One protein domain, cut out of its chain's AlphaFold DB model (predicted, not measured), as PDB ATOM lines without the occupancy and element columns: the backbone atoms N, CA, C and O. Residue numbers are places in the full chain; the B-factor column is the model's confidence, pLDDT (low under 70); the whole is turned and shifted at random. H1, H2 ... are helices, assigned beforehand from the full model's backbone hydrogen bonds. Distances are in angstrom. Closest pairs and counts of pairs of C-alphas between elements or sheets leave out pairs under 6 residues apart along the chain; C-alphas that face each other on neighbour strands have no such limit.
ATOM      1  N   PHE A   7     -33.905  25.821 -38.342       97.88
ATOM      2  CA  PHE A   7     -33.272  25.003 -37.315       97.88
ATOM      3  C   PHE A   7     -33.520  23.506 -37.530       97.88
ATOM      4  O   PHE A   7     -32.588  22.708 -37.503       97.88
ATOM      5  N   TRP A   8     -34.766  23.113 -37.800       97.19
ATOM      6  CA  TRP A   8     -35.128  21.704 -37.950       97.19
ATOM      7  C   TRP A   8     -34.577  21.086 -39.231       97.19
ATOM      8  O   TRP A   8     -34.160  19.927 -39.215       97.19
ATOM      9  N   LYS A   9     -34.526  21.858 -40.322       95.44
ATOM     10  CA  LYS A   9     -33.902  21.407 -41.570       95.44
ATOM     11  C   LYS A   9     -32.401  21.185 -41.386       95.44
ATOM     12  O   LYS A   9     -31.888  20.182 -41.863       95.44
ATOM     13  N   GLN A  10     -31.720  22.093 -40.690       96.06
ATOM     14  CA  GLN A  10     -30.281  21.988 -40.427       96.06
ATOM     15  C   GLN A  10     -29.955  20.861 -39.445       96.06
ATOM     16  O   GLN A  10     -28.998  20.125 -39.657       96.06
ATOM     17  N   LYS A  11     -30.766  20.694 -38.393       96.62
ATOM     18  CA  LYS A  11     -30.565  19.652 -37.380       96.62
ATOM     19  C   LYS A  11     -30.731  18.250 -37.968       96.62
ATOM     20  O   LYS A  11     -29.916  17.388 -37.675       96.62
ATOM     21  N   ASN A  12     -31.755  18.036 -38.803       94.69
ATOM     22  CA  ASN A  12     -32.126  16.713 -39.314       94.69
ATOM     23  C   ASN A  12     -32.500  16.745 -40.811       94.69
ATOM     24  O   ASN A  12     -33.650  16.480 -41.173       94.69
ATOM     25  N   GLU A  13     -31.542  17.032 -41.697       94.75
ATOM     26  CA  GLU A  13     -31.817  17.243 -43.129       94.75
ATOM     27  C   GLU A  13     -32.521  16.053 -43.806       94.75
ATOM     28  O   GLU A  13     -33.542  16.233 -44.471       94.75
ATOM     29  N   SER A  14     -32.038  14.826 -43.590       95.62
ATOM     30  CA  SER A  14     -32.637  13.619 -44.184       95.62
ATOM     31  C   SER A  14     -34.094  13.407 -43.740       95.62
ATOM     32  O   SER A  14     -34.985  13.135 -44.554       95.62
ATOM     33  N   SER A  15     -34.375  13.619 -42.449       95.06
ATOM     34  CA  SER A  15     -35.740  13.520 -41.915       95.06
ATOM     35  C   SER A  15     -36.632  14.644 -42.435       95.06
ATOM     36  O   SER A  15     -37.796  14.403 -42.754       95.06
ATOM     37  N   TYR A  16     -36.093  15.857 -42.586       95.25
ATOM     38  CA  TYR A  16     -36.815  16.966 -43.198       95.25
ATOM     39  C   TYR A  16     -37.236  16.629 -44.635       95.25
ATOM     40  O   TYR A  16     -38.408  16.791 -44.973       95.25
ATOM     41  N   GLN A  17     -36.327  16.106 -45.466       93.25
ATOM     42  CA  GLN A  17     -36.665  15.726 -46.843       93.25
ATOM     43  C   GLN A  17     -37.705  14.606 -46.882       93.25
ATOM     44  O   GLN A  17     -38.658  14.675 -47.653       93.25
ATOM     45  N   THR A  18     -37.572  13.614 -46.003       93.88
ATOM     46  CA  THR A  18     -38.533  12.510 -45.912       93.88
ATOM     47  C   THR A  18     -39.927  13.008 -45.529       93.88
ATOM     48  O   THR A  18     -40.908  12.658 -46.178       93.88
ATOM     49  N   VAL A  19     -40.041  13.856 -44.504       93.62
ATOM     50  CA  VAL A  19     -41.340  14.316 -43.990       93.62
ATOM     51  C   VAL A  19     -41.893  15.471 -44.825       93.62
ATOM     52  O   VAL A  19     -42.921  15.318 -45.490       93.62
ATOM     53  N   TYR A  20     -41.203  16.614 -44.835       93.12
ATOM     54  CA  TYR A  20     -41.668  17.844 -45.482       93.12
ATOM     55  C   TYR A  20     -41.554  17.773 -47.006       93.12
ATOM     56  O   TYR A  20     -42.429  18.283 -47.708       93.12
ATOM     57  N   GLY A  21     -40.539  17.085 -47.540       89.75
ATOM     58  CA  GLY A  21     -40.459  16.807 -48.977       89.75
ATOM     59  C   GLY A  21     -41.643  15.969 -49.464       89.75
ATOM     60  O   GLY A  21     -42.184  16.248 -50.535       89.75
ATOM     61  N   SER A  22     -42.152  15.039 -48.645       90.62
ATOM     62  CA  SER A  22     -43.341  14.259 -49.009       90.62
ATOM     63  C   SER A  22     -44.614  15.100 -49.150       90.62
ATOM     64  O   SER A  22     -45.519  14.689 -49.872       90.62
ATOM     65  N   TYR A  23     -44.708  16.264 -48.496       91.56
ATOM     66  CA  TYR A  23     -45.858  17.163 -48.648       91.56
ATOM     67  C   TYR A  23     -45.863  17.896 -49.992       91.56
ATOM     68  O   TYR A  23     -46.932  18.272 -50.465       91.56
ATOM     69  N   LYS A  24     -44.699  18.098 -50.623       87.81
ATOM     70  CA  LYS A  24     -44.584  18.871 -51.870       87.81
ATOM     71  C   LYS A  24     -45.185  18.154 -53.079       87.81
ATOM     72  O   LYS A  24     -45.750  18.807 -53.947       87.81
ATOM     73  N   ASN A  25     -45.123  16.823 -53.103       82.12
ATOM     74  CA  ASN A  25     -45.461  16.012 -54.280       82.12
ATOM     75  C   ASN A  25     -46.825  15.306 -54.157       82.12
ATOM     76  O   ASN A  25     -47.021  14.232 -54.718       82.12
ATOM     77  N   LYS A  26     -47.756  15.853 -53.363       88.75
ATOM     78  CA  LYS A  26     -49.062  15.228 -53.067       88.75
ATOM     79  C   LYS A  26     -50.252  16.139 -53.392       88.75
ATOM     80  O   LYS A  26     -51.314  16.016 -52.781       88.75
ATOM     81  N   THR A  27     -50.096  17.031 -54.366       86.00
ATOM     82  CA  THR A  27     -51.151  17.963 -54.797       86.00
ATOM     83  C   THR A  27     -52.402  17.248 -55.302       86.00
ATOM     84  O   THR A  27     -53.500  17.713 -55.021       86.00
ATOM     85  N   GLU A  28     -52.263  16.082 -55.939       88.19
ATOM     86  CA  GLU A  28     -53.386  15.222 -56.363       88.19
ATOM     87  C   GLU A  28     -54.271  14.761 -55.194       88.19
ATOM     88  O   GLU A  28     -55.449  14.467 -55.368       88.19
ATOM     89  N   LYS A  29     -53.714  14.721 -53.979       91.62
ATOM     90  CA  LYS A  29     -54.425  14.385 -52.738       91.62
ATOM     91  C   LYS A  29     -54.863  15.636 -51.967       91.62
ATOM     92  O   LYS A  29     -55.101  15.553 -50.765       91.62
ATOM     93  N   ASN A  30     -54.906  16.797 -52.627       90.44
ATOM     94  CA  ASN A  30     -55.160  18.117 -52.035       90.44
ATOM     95  C   ASN A  30     -54.192  18.493 -50.897       90.44
ATOM     96  O   ASN A  30     -54.518  19.286 -50.011       90.44
ATOM     97  N   ILE A  31     -52.971  17.944 -50.910       93.06
ATOM     98  CA  ILE A  31     -51.911  18.351 -49.985       93.06
ATOM     99  C   ILE A  31     -51.080  19.436 -50.665       93.06
ATOM    100  O   ILE A  31     -50.317  19.175 -51.593       93.06
ATOM    101  N   HIS A  32     -51.221  20.664 -50.168       93.62
ATOM    102  CA  HIS A  32     -50.477  21.828 -50.642       93.62
ATOM    103  C   HIS A  32     -49.406  22.215 -49.622       93.62
ATOM    104  O   HIS A  32     -49.722  22.540 -48.472       93.62
ATOM    105  N   PHE A  33     -48.137  22.153 -50.021       95.81
ATOM    106  CA  PHE A  33     -47.022  22.596 -49.187       95.81
ATOM    107  C   PHE A  33     -46.925  24.125 -49.177       95.81
ATOM    108  O   PHE A  33     -46.942  24.751 -50.234       95.81
ATOM    109  N   VAL A  34     -46.797  24.717 -47.990       96.38
ATOM    110  CA  VAL A  34     -46.669  26.168 -47.806       96.38
ATOM    111  C   VAL A  34     -45.299  26.458 -47.187       96.38
ATOM    112  O   VAL A  34     -45.114  26.160 -46.006       96.38
ATOM    113  N   PRO A  35     -44.333  26.995 -47.958       95.44
ATOM    114  CA  PRO A  35     -42.979  27.238 -47.471       95.44
ATOM    115  C   PRO A  35     -42.972  28.376 -46.451       95.44
ATOM    116  O   PRO A  35     -43.567  29.423 -46.693       95.44
ATOM    117  N   PHE A  36     -42.244  28.224 -45.350       96.50
ATOM    118  CA  PHE A  36     -42.091  29.266 -44.323       96.50
ATOM    119  C   PHE A  36     -40.638  29.564 -43.999       96.50
ATOM    120  O   PHE A  36     -40.380  30.551 -43.335       96.50
ATOM    121  N   MET A  37     -39.694  28.721 -44.417       94.75
ATOM    122  CA  MET A  37     -38.335  28.798 -43.893       94.75
ATOM    123  C   MET A  37     -37.615  30.109 -44.242       94.75
ATOM    124  O   MET A  37     -36.888  30.627 -43.401       94.75
ATOM    125  N   THR A  38     -37.838  30.652 -45.442       96.25
ATOM    126  CA  THR A  38     -37.216  31.900 -45.913       96.25
ATOM    127  C   THR A  38     -38.236  32.867 -46.504       96.25
ATOM    128  O   THR A  38     -39.269  32.422 -47.013       96.25
ATOM    129  N   ASP A  39     -37.946  34.166 -46.480       93.19
ATOM    130  CA  ASP A  39     -38.687  35.221 -47.182       93.19
ATOM    131  C   ASP A  39     -38.438  35.201 -48.711       93.19
ATOM    132  O   ASP A  39     -37.848  34.249 -49.234       93.19
ATOM    133  N   GLU A  40     -38.935  36.207 -49.444       92.25
ATOM    134  CA  GLU A  40     -38.727  36.307 -50.902       92.25
ATOM    135  C   GLU A  40     -37.259  36.536 -51.303       92.25
ATOM    136  O   GLU A  40     -36.878  36.209 -52.425       92.25
ATOM    137  N   ASN A  41     -36.430  37.054 -50.393       94.69
ATOM    138  CA  ASN A  41     -35.016  37.353 -50.616       94.69
ATOM    139  C   ASN A  41     -34.094  36.206 -50.168       94.69
ATOM    140  O   ASN A  41     -32.871  36.313 -50.267       94.69
ATOM    141  N   GLY A  42     -34.661  35.106 -49.662       94.06
ATOM    142  CA  GLY A  42     -33.906  33.967 -49.144       94.06
ATOM    143  C   GLY A  42     -33.423  34.135 -47.700       94.06
ATOM    144  O   GLY A  42     -32.675  33.285 -47.217       94.06
ATOM    145  N   VAL A  43     -33.854  35.180 -46.988       96.12
ATOM    146  CA  VAL A  43     -33.529  35.392 -45.571       96.12
ATOM    147  C   VAL A  43     -34.404  34.487 -44.713       96.12
ATOM    148  O   VAL A  43     -35.601  34.360 -44.958       96.12
ATOM    149  N   ASN A  44     -33.822  33.849 -43.697       97.81
ATOM    150  CA  ASN A  44     -34.570  32.990 -42.782       97.81
ATOM    151  C   ASN A  44     -35.697  33.760 -42.082       97.81
ATOM    152  O   ASN A  44     -35.484  34.849 -41.552       97.81
ATOM    153  N   VAL A  45     -36.883  33.157 -42.025       98.25
ATOM    154  CA  VAL A  45     -38.003  33.727 -41.279       98.25
ATOM    155  C   VAL A  45     -37.688  33.709 -39.778       98.25
ATOM    156  O   VAL A  45     -37.278  32.659 -39.271       98.25
ATOM    157  N   PRO A  46     -37.916  34.828 -39.061       98.12
ATOM    158  CA  PRO A  46     -37.553  34.966 -37.658       98.12
ATOM    159  C   PRO A  46     -38.070  33.870 -36.725       98.12
ATOM    160  O   PRO A  46     -39.247  33.480 -36.743       98.12
ATOM    161  N   THR A  47     -37.190  33.418 -35.842       98.62
ATOM    162  CA  THR A  47     -37.479  32.455 -34.777       98.62
ATOM    163  C   THR A  47     -37.507  33.125 -33.404       98.62
ATOM    164  O   THR A  47     -37.243  34.312 -33.270       98.62
ATOM    165  N   ASN A  48     -37.790  32.363 -32.346       98.56
ATOM    166  CA  ASN A  48     -37.664  32.822 -30.958       98.56
ATOM    167  C   ASN A  48     -36.201  32.992 -30.501       98.56
ATOM    168  O   ASN A  48     -35.947  33.080 -29.295       98.56
ATOM    169  N   LYS A  49     -35.230  32.974 -31.418       97.88
ATOM    170  CA  LYS A  49     -33.857  33.378 -31.143       97.88
ATOM    171  C   LYS A  49     -33.838  34.896 -30.862       97.88
ATOM    172  O   LYS A  49     -34.368  35.644 -31.679       97.88
ATOM    173  N   PRO A  50     -33.270  35.365 -29.733       97.38
ATOM    174  CA  PRO A  50     -33.354  36.774 -29.330       97.38
ATOM    175  C   PRO A  50     -32.898  37.781 -30.393       97.38
ATOM    176  O   PRO A  50     -33.491  38.847 -30.510       97.38
ATOM    177  N   GLU A  51     -31.887  37.432 -31.191       97.56
ATOM    178  CA  GLU A  51     -31.365  38.304 -32.250       97.56
ATOM    179  C   GLU A  51     -32.309  38.415 -33.459       97.56
ATOM    180  O   GLU A  51     -32.220  39.367 -34.227       97.56
ATOM    181  N   GLU A  52     -33.212  37.450 -33.634       98.06
ATOM    182  CA  GLU A  52     -34.177  37.407 -34.738       98.06
ATOM    183  C   GLU A  52     -35.541  37.990 -34.346       98.06
ATOM    184  O   GLU A  52     -36.328  38.350 -35.215       98.06
ATOM    185  N   ASP A  53     -35.819  38.112 -33.046       98.19
ATOM    186  CA  ASP A  53     -37.078  38.631 -32.511       98.19
ATOM    187  C   ASP A  53     -36.834  39.823 -31.570       98.19
ATOM    188  O   ASP A  53     -36.949  39.674 -30.347       98.19
ATOM    189  N   PRO A  54     -36.444  40.991 -32.117       98.12
ATOM    190  CA  PRO A  54     -36.140  42.181 -31.335       98.12
ATOM    191  C   PRO A  54     -37.402  42.867 -30.798       98.12
ATOM    192  O   PRO A  54     -38.503  42.724 -31.332       98.12
ATOM    193  N   ASP A  55     -37.222  43.678 -29.754       98.31
ATOM    194  CA  ASP A  55     -38.268  44.590 -29.288       98.31
ATOM    195  C   ASP A  55     -38.590  45.633 -30.373       98.31
ATOM    196  O   ASP A  55     -37.699  46.140 -31.057       98.31
ATOM    197  N   ILE A  56     -39.857  46.031 -30.451       97.50
ATOM    198  CA  ILE A  56     -40.329  47.186 -31.219       97.50
ATOM    199  C   ILE A  56     -41.116  48.083 -30.246       97.50
ATOM    200  O   ILE A  56     -42.348  47.997 -30.167       97.50
ATOM    201  N   PRO A  57     -40.426  48.946 -29.472       96.44
ATOM    202  CA  PRO A  57     -41.051  49.710 -28.389       96.44
ATOM    203  C   PRO A  57     -42.177  50.633 -28.858       96.44
ATOM    204  O   PRO A  57     -43.162  50.804 -28.146       96.44
ATOM    205  N   GLY A  58     -42.073  51.171 -30.078       98.12
ATOM    206  CA  GLY A  58     -43.075  52.077 -30.647       98.12
ATOM    207  C   GLY A  58     -44.476  51.473 -30.792       98.12
ATOM    208  O   GLY A  58     -45.442  52.218 -30.898       98.12
ATOM    209  N   ILE A  59     -44.599  50.142 -30.762       97.44
ATOM    210  CA  ILE A  59     -45.885  49.427 -30.813       97.44
ATOM    211  C   ILE A  59     -46.111  48.540 -29.579       97.44
ATOM    212  O   ILE A  59     -46.992  47.682 -29.585       97.44
ATOM    213  N   GLY A  60     -45.288  48.695 -28.536       97.69
ATOM    214  CA  GLY A  60     -45.365  47.880 -27.321       97.69
ATOM    215  C   GLY A  60     -45.040  46.397 -27.534       97.69
ATOM    216  O   GLY A  60     -45.451  45.561 -26.730       97.69
ATOM    217  N   TYR A  61     -44.330  46.044 -28.609       98.06
ATOM    218  CA  TYR A  61     -43.900  44.668 -28.836       98.06
ATOM    219  C   TYR A  61     -42.564  44.422 -28.134       98.06
ATOM    220  O   TYR A  61     -41.554  45.026 -28.488       98.06
ATOM    221  N   TYR A  62     -42.560  43.518 -27.158       98.06
ATOM    222  CA  TYR A  62     -41.345  43.022 -26.518       98.06
ATOM    223  C   TYR A  62     -41.048  41.626 -27.052       98.06
ATOM    224  O   TYR A  62     -41.888  40.726 -26.967       98.06
ATOM    225  N   GLY A  63     -39.869  41.478 -27.639       97.94
ATOM    226  CA  GLY A  63     -39.434  40.271 -28.308       97.94
ATOM    227  C   GLY A  63     -39.014  39.173 -27.335       97.94
ATOM    228  O   GLY A  63     -39.104  39.279 -26.108       97.94
ATOM    229  N   SER A  64     -38.523  38.074 -27.887       98.00
ATOM    230  CA  SER A  64     -38.302  36.846 -27.127       98.00
ATOM    231  C   SER A  64     -37.135  36.899 -26.126       98.00
ATOM    232  O   SER A  64     -37.003  35.979 -25.311       98.00
ATOM    233  N   LYS A  65     -36.300  37.949 -26.136       97.00
ATOM    234  CA  LYS A  65     -35.147  38.089 -25.221       97.00
ATOM    235  C   LYS A  65     -35.539  38.127 -23.739       97.00
ATOM    236  O   LYS A  65     -34.749  37.732 -22.895       97.00
ATOM    237  N   TRP A  66     -36.762  38.563 -23.429       96.69
ATOM    238  CA  TRP A  66     -37.269  38.673 -22.055       96.69
ATOM    239  C   TRP A  66     -37.668  37.325 -21.438       96.69
ATOM    240  O   TRP A  66     -38.032  37.256 -20.270       96.69
ATOM    241  N   ARG A  67     -37.617  36.243 -22.223       96.81
ATOM    242  CA  ARG A  67     -37.675  34.866 -21.731       96.81
ATOM    243  C   ARG A  67     -36.238  34.354 -21.655       96.81
ATOM    244  O   ARG A  67     -35.695  33.922 -22.671       96.81
ATOM    245  N   ASP A  68     -35.609  34.454 -20.494       92.62
ATOM    246  CA  ASP A  68     -34.162  34.258 -20.296       92.62
ATOM    247  C   ASP A  68     -33.791  32.942 -19.591       92.62
ATOM    248  O   ASP A  68     -32.617  32.637 -19.392       92.62
ATOM    249  N   SER A  69     -34.791  32.144 -19.227       94.56
ATOM    250  CA  SER A  69     -34.622  30.959 -18.393       94.56
ATOM    251  C   SER A  69     -35.599  29.855 -18.780       94.56
ATOM    252  O   SER A  69     -36.660  30.102 -19.356       94.56
ATOM    253  N   SER A  70     -35.278  28.614 -18.407       94.69
ATOM    254  CA  SER A  70     -36.149  27.452 -18.638       94.69
ATOM    255  C   SER A  70     -37.501  27.526 -17.940       94.69
ATOM    256  O   SER A  70     -38.434  26.858 -18.368       94.69
ATOM    257  N   ALA A  71     -37.632  28.374 -16.919       96.38
ATOM    258  CA  ALA A  71     -38.911  28.669 -16.285       96.38
ATOM    259  C   ALA A  71     -39.835  29.527 -17.168       96.38
ATOM    260  O   ALA A  71     -41.044  29.557 -16.947       96.38
ATOM    261  N   THR A  72     -39.283  30.253 -18.146       95.56
ATOM    262  CA  THR A  72     -40.019  31.276 -18.897       95.56
ATOM    263  C   THR A  72     -40.055  31.025 -20.405       95.56
ATOM    264  O   THR A  72     -41.009  31.473 -21.049       95.56
ATOM    265  N   TRP A  73     -39.082  30.310 -20.981       95.19
ATOM    266  CA  TRP A  73     -39.080  29.925 -22.396       95.19
ATOM    267  C   TRP A  73     -39.729  28.557 -22.645       95.19
ATOM    268  O   TRP A  73     -39.846  27.726 -21.753       95.19
ATOM    269  N   THR A  74     -40.122  28.292 -23.893       96.12
ATOM    270  CA  THR A  74     -40.725  27.007 -24.292       96.12
ATOM    271  C   THR A  74     -39.698  25.899 -24.523       96.12
ATOM    272  O   THR A  74     -39.980  24.732 -24.280       96.12
ATOM    273  N   SER A  75     -38.515  26.247 -25.029       95.69
ATOM    274  CA  SER A  75     -37.441  25.310 -25.358       95.69
ATOM    275  C   SER A  75     -36.096  26.017 -25.260       95.69
ATOM    276  O   SER A  75     -35.998  27.206 -25.572       95.69
ATOM    277  N   GLN A  76     -35.062  25.274 -24.866       95.75
ATOM    278  CA  GLN A  76     -33.683  25.766 -24.861       95.75
ATOM    279  C   GLN A  76     -33.181  26.052 -26.285       95.75
ATOM    280  O   GLN A  76     -32.471  27.030 -26.506       95.75
ATOM    281  N   ASP A  77     -33.603  25.247 -27.265       97.38
ATOM    282  CA  ASP A  77     -33.314  25.470 -28.682       97.38
ATOM    283  C   ASP A  77     -34.182  26.624 -29.205       97.38
ATOM    284  O   ASP A  77     -35.245  26.419 -29.793       97.38
ATOM    285  N   ARG A  78     -33.752  27.867 -28.986       97.56
ATOM    286  CA  ARG A  78     -34.551  29.071 -29.280       97.56
ATOM    287  C   ARG A  78     -34.980  29.200 -30.744       97.56
ATOM    288  O   ARG A  78     -36.089  29.652 -31.011       97.56
ATOM    289  N   ALA A  79     -34.160  28.716 -31.674       98.19
ATOM    290  CA  ALA A  79     -34.464  28.740 -33.103       98.19
ATOM    291  C   ALA A  79     -35.481  27.676 -33.561       98.19
ATOM    292  O   ALA A  79     -35.927  27.696 -34.704       98.19
ATOM    293  N   SER A  80     -35.885  26.750 -32.684       97.94
ATOM    294  CA  SER A  80     -36.800  25.650 -33.035       97.94
ATOM    295  C   SER A  80     -38.253  26.079 -33.285       97.94
ATOM    296  O   SER A  80     -39.058  25.272 -33.750       97.94
ATOM    297  N   HIS A  81     -38.606  27.328 -32.970       98.31
ATOM    298  CA  HIS A  81     -39.960  27.861 -33.105       98.31
ATOM    299  C   HIS A  81     -39.935  29.236 -33.769       98.31
ATOM    300  O   HIS A  81     -39.147  30.092 -33.380       98.31
ATOM    301  N   PHE A  82     -40.849  29.473 -34.711       98.62
ATOM    302  CA  PHE A  82     -41.074  30.806 -35.275       98.62
ATOM    303  C   PHE A  82     -41.493  31.819 -34.208       98.62
ATOM    304  O   PHE A  82     -42.277  31.463 -33.313       98.62
ATOM    305  N   SER A  83     -41.031  33.063 -34.363       98.44
ATOM    306  CA  SER A  83     -41.362  34.169 -33.463       98.44
ATOM    307  C   SER A  83     -42.835  34.558 -33.517       98.44
ATOM    308  O   SER A  83     -43.566  34.220 -34.456       98.44
ATOM    309  N   ALA A  84     -43.296  35.294 -32.503       98.19
ATOM    310  CA  ALA A  84     -44.639  35.862 -32.526       98.19
ATOM    311  C   ALA A  84     -44.798  36.867 -33.681       98.19
ATOM    312  O   ALA A  84     -45.846  36.885 -34.325       98.19
ATOM    313  N   TRP A  85     -43.756  37.647 -33.987       97.75
ATOM    314  CA  TRP A  85     -43.740  38.560 -35.131       97.75
ATOM    315  C   TRP A  85     -43.919  37.825 -36.467       97.75
ATOM    316  O   TRP A  85     -44.827  38.143 -37.233       97.75
ATOM    317  N   ALA A  86     -43.139  36.765 -36.708       98.19
ATOM    318  CA  ALA A  86     -43.234  35.960 -37.926       98.19
ATOM    319  C   ALA A  86     -44.621  35.321 -38.109       98.19
ATOM    320  O   ALA A  86     -45.127  35.227 -39.229       98.19
ATOM    321  N   ARG A  87     -45.256  34.903 -37.006       98.44
ATOM    322  CA  ARG A  87     -46.605  34.312 -37.010       98.44
ATOM    323  C   ARG A  87     -47.709  35.308 -37.345       98.44
ATOM    324  O   ARG A  87     -48.698  34.883 -37.925       98.44
ATOM    325  N   ARG A  88     -47.549  36.579 -36.965       97.25
ATOM    326  CA  ARG A  88     -48.493  37.664 -37.290       97.25
ATOM    327  C   ARG A  88     -48.332  38.193 -38.715       97.25
ATOM    328  O   ARG A  88     -49.265  38.801 -39.221       97.25
ATOM    329  N   GLY A  89     -47.156  38.009 -39.312       96.56
ATOM    330  CA  GLY A  89     -46.856  38.428 -40.679       96.56
ATOM    331  C   GLY A  89     -46.747  37.239 -41.629       96.56
ATOM    332  O   GLY A  89     -47.722  36.553 -41.929       96.56
ATOM    333  N   ILE A  90     -45.523  36.967 -42.081       96.81
ATOM    334  CA  ILE A  90     -45.256  36.094 -43.230       96.81
ATOM    335  C   ILE A  90     -45.887  34.692 -43.148       96.81
ATOM    336  O   ILE A  90     -46.298  34.144 -44.170       96.81
ATOM    337  N   ILE A  91     -45.997  34.089 -41.960       98.06
ATOM    338  CA  ILE A  91     -46.581  32.743 -41.826       98.06
ATOM    339  C   ILE A  91     -48.087  32.779 -42.087       98.06
ATOM    340  O   ILE A  91     -48.588  31.963 -42.868       98.06
ATOM    341  N   SER A  92     -48.811  33.711 -41.458       98.00
ATOM    342  CA  SER A  92     -50.248  33.878 -41.689       98.00
ATOM    343  C   SER A  92     -50.527  34.294 -43.129       98.00
ATOM    344  O   SER A  92     -51.407  33.706 -43.758       98.00
ATOM    345  N   ASP A  93     -49.726  35.203 -43.684       97.12
ATOM    346  CA  ASP A  93     -49.893  35.692 -45.056       97.12
ATOM    347  C   ASP A  93     -49.749  34.564 -46.078       97.12
ATOM    348  O   ASP A  93     -50.562  34.421 -46.998       97.12
ATOM    349  N   ARG A  94     -48.746  33.697 -45.899       97.50
ATOM    350  CA  ARG A  94     -48.518  32.562 -46.800       97.50
ATOM    351  C   ARG A  94     -49.598  31.498 -46.686       97.50
ATOM    352  O   ARG A  94     -50.005  30.946 -47.709       97.50
ATOM    353  N   LEU A  95     -50.092  31.221 -45.478       97.00
ATOM    354  CA  LEU A  95     -51.219  30.307 -45.286       97.00
ATOM    355  C   LEU A  95     -52.492  30.848 -45.938       97.00
ATOM    356  O   LEU A  95     -53.118  30.130 -46.716       97.00
ATOM    357  N   ALA A  96     -52.839  32.108 -45.676       96.00
ATOM    358  CA  ALA A  96     -54.003  32.757 -46.271       96.00
ATOM    359  C   ALA A  96     -53.910  32.759 -47.803       96.00
ATOM    360  O   ALA A  96     -54.847  32.351 -48.489       96.00
ATOM    361  N   THR A  97     -52.742  33.109 -48.345       94.50
ATOM    362  CA  THR A  97     -52.477  33.081 -49.787       94.50
ATOM    363  C   THR A  97     -52.655  31.681 -50.371       94.50
ATOM    364  O   THR A  97     -53.284  31.526 -51.418       94.50
ATOM    365  N   ALA A  98     -52.131  30.642 -49.716       93.75
ATOM    366  CA  ALA A  98     -52.295  29.264 -50.170       93.75
ATOM    367  C   ALA A  98     -53.770  28.829 -50.147       93.75
ATOM    368  O   ALA A  98     -54.239  28.215 -51.104       93.75
ATOM    369  N   ILE A  99     -54.515  29.191 -49.099       94.06
ATOM    370  CA  ILE A  99     -55.952  28.908 -48.993       94.06
ATOM    371  C   ILE A  99     -56.705  29.585 -50.138       94.06
ATOM    372  O   ILE A  99     -57.410  28.906 -50.877       94.06
ATOM    373  N   LEU A 100     -56.512  30.886 -50.356       93.56
ATOM    374  CA  LEU A 100     -57.180  31.606 -51.444       93.56
ATOM    375  C   LEU A 100     -56.825  31.021 -52.820       93.56
ATOM    376  O   LEU A 100     -57.702  30.853 -53.665       93.56
ATOM    377  N   ARG A 101     -55.563  30.632 -53.040       91.00
ATOM    378  CA  ARG A 101     -55.115  30.032 -54.308       91.00
ATOM    379  C   ARG A 101     -55.700  28.648 -54.572       91.00
ATOM    380  O   ARG A 101     -55.983  28.342 -55.727       91.00
ATOM    381  N   HIS A 102     -55.837  27.803 -53.553       88.44
ATOM    382  CA  HIS A 102     -56.232  26.402 -53.735       88.44
ATOM    383  C   HIS A 102     -57.719  26.156 -53.457       88.44
ATOM    384  O   HIS A 102     -58.356  25.440 -54.220       88.44
ATOM    385  N   ALA A 103     -58.298  26.799 -52.440       81.69
ATOM    386  CA  ALA A 103     -59.728  26.724 -52.142       81.69
ATOM    387  C   ALA A 103     -60.554  27.686 -53.014       81.69
ATOM    388  O   ALA A 103     -61.634  27.321 -53.471       81.69
ATOM    389  N   GLY A 104     -60.037  28.883 -53.320       64.25
ATOM    390  CA  GLY A 104     -60.733  29.849 -54.184       64.25
ATOM    391  C   GLY A 104     -60.928  29.352 -55.621       64.25
ATOM    392  O   GLY A 104     -61.943  29.648 -56.246       64.25
ATOM    393  N   ARG A 105     -60.020  28.502 -56.123       57.41
ATOM    394  CA  ARG A 105     -60.197  27.787 -57.403       57.41
ATOM    395  C   ARG A 105     -61.349  26.777 -57.375       57.41
ATOM    396  O   ARG A 105     -61.937  26.515 -58.417       57.41
ATOM    397  N   VAL A 106     -61.682  26.225 -56.207       53.84
ATOM    398  CA  VAL A 106     -62.827  25.316 -56.039       53.84
ATOM    399  C   VAL A 106     -64.130  26.111 -55.923       53.84
ATOM    400  O   VAL A 106     -65.122  25.740 -56.542       53.84
ATOM    401  N   ALA A 107     -64.119  27.241 -55.209       52.84
ATOM    402  CA  ALA A 107     -65.302  28.084 -55.015       52.84
ATOM    403  C   ALA A 107     -65.802  28.767 -56.305       52.84
ATOM    404  O   ALA A 107     -67.003  28.939 -56.462       52.84
ATOM    405  N   LEU A 108     -64.918  29.112 -57.251       49.88
ATOM    406  CA  LEU A 108     -65.327  29.697 -58.541       49.88
ATOM    407  C   LEU A 108     -65.901  28.666 -59.530       49.88
ATOM    408  O   LEU A 108     -66.661  29.037 -60.420       49.88
TER     409      LEU A 108
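This is residues 7 to 108 of the 133 residues of an uncharacterized protein of Escherichia coli (UniProt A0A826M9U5). This model has little regular structure: H1 and H2 lie on one side, H3 and the long H4 on the other, and residues 30 to 36 pass between H2 and H4. Residues 46 to 78 wind in loops at the end away from residue 108. The 102 printed residues have four named helices, H1 H2 H3 H4 in chain order, and no named strand; the class is all helix, with 40 residues in named elements. It is loose, radius of gyration of the C-alphas 16.3 A, spanning 46 by 35 by 27 A.

H4, residues 90 to 107, has a kink of 27 degrees near residue 101. H3, residues 84 to 88, and H4 meet only through their link. H2, residues 13 to 24, is apart from H3 and H4. H1, residues 7 to 11, is close to H2 but not clearly touching; their closest C-alphas, of Lys 9 and Tyr 16, are 5.6 A apart. Every O i to N i+4 pair is within hydrogen-bond range in H1 and H3, 5 of 8 in H2 and 12 of 14 in H4.

H4 measures 24.6 A, H2 15.6 A, H3 6.4 A and H1 6.0 A. C-alpha 7 is at (-33.272, 25.003, -37.315), C-alpha 107 at (-65.302, 28.084, -55.015).

The farthest C-alphas, of Ser 69 and Leu 108, are 50.6 A apart. The printed part has no cut; the link H2 to H3 is long, 59 residues. Residues 104 to 108 have pLDDT under 70.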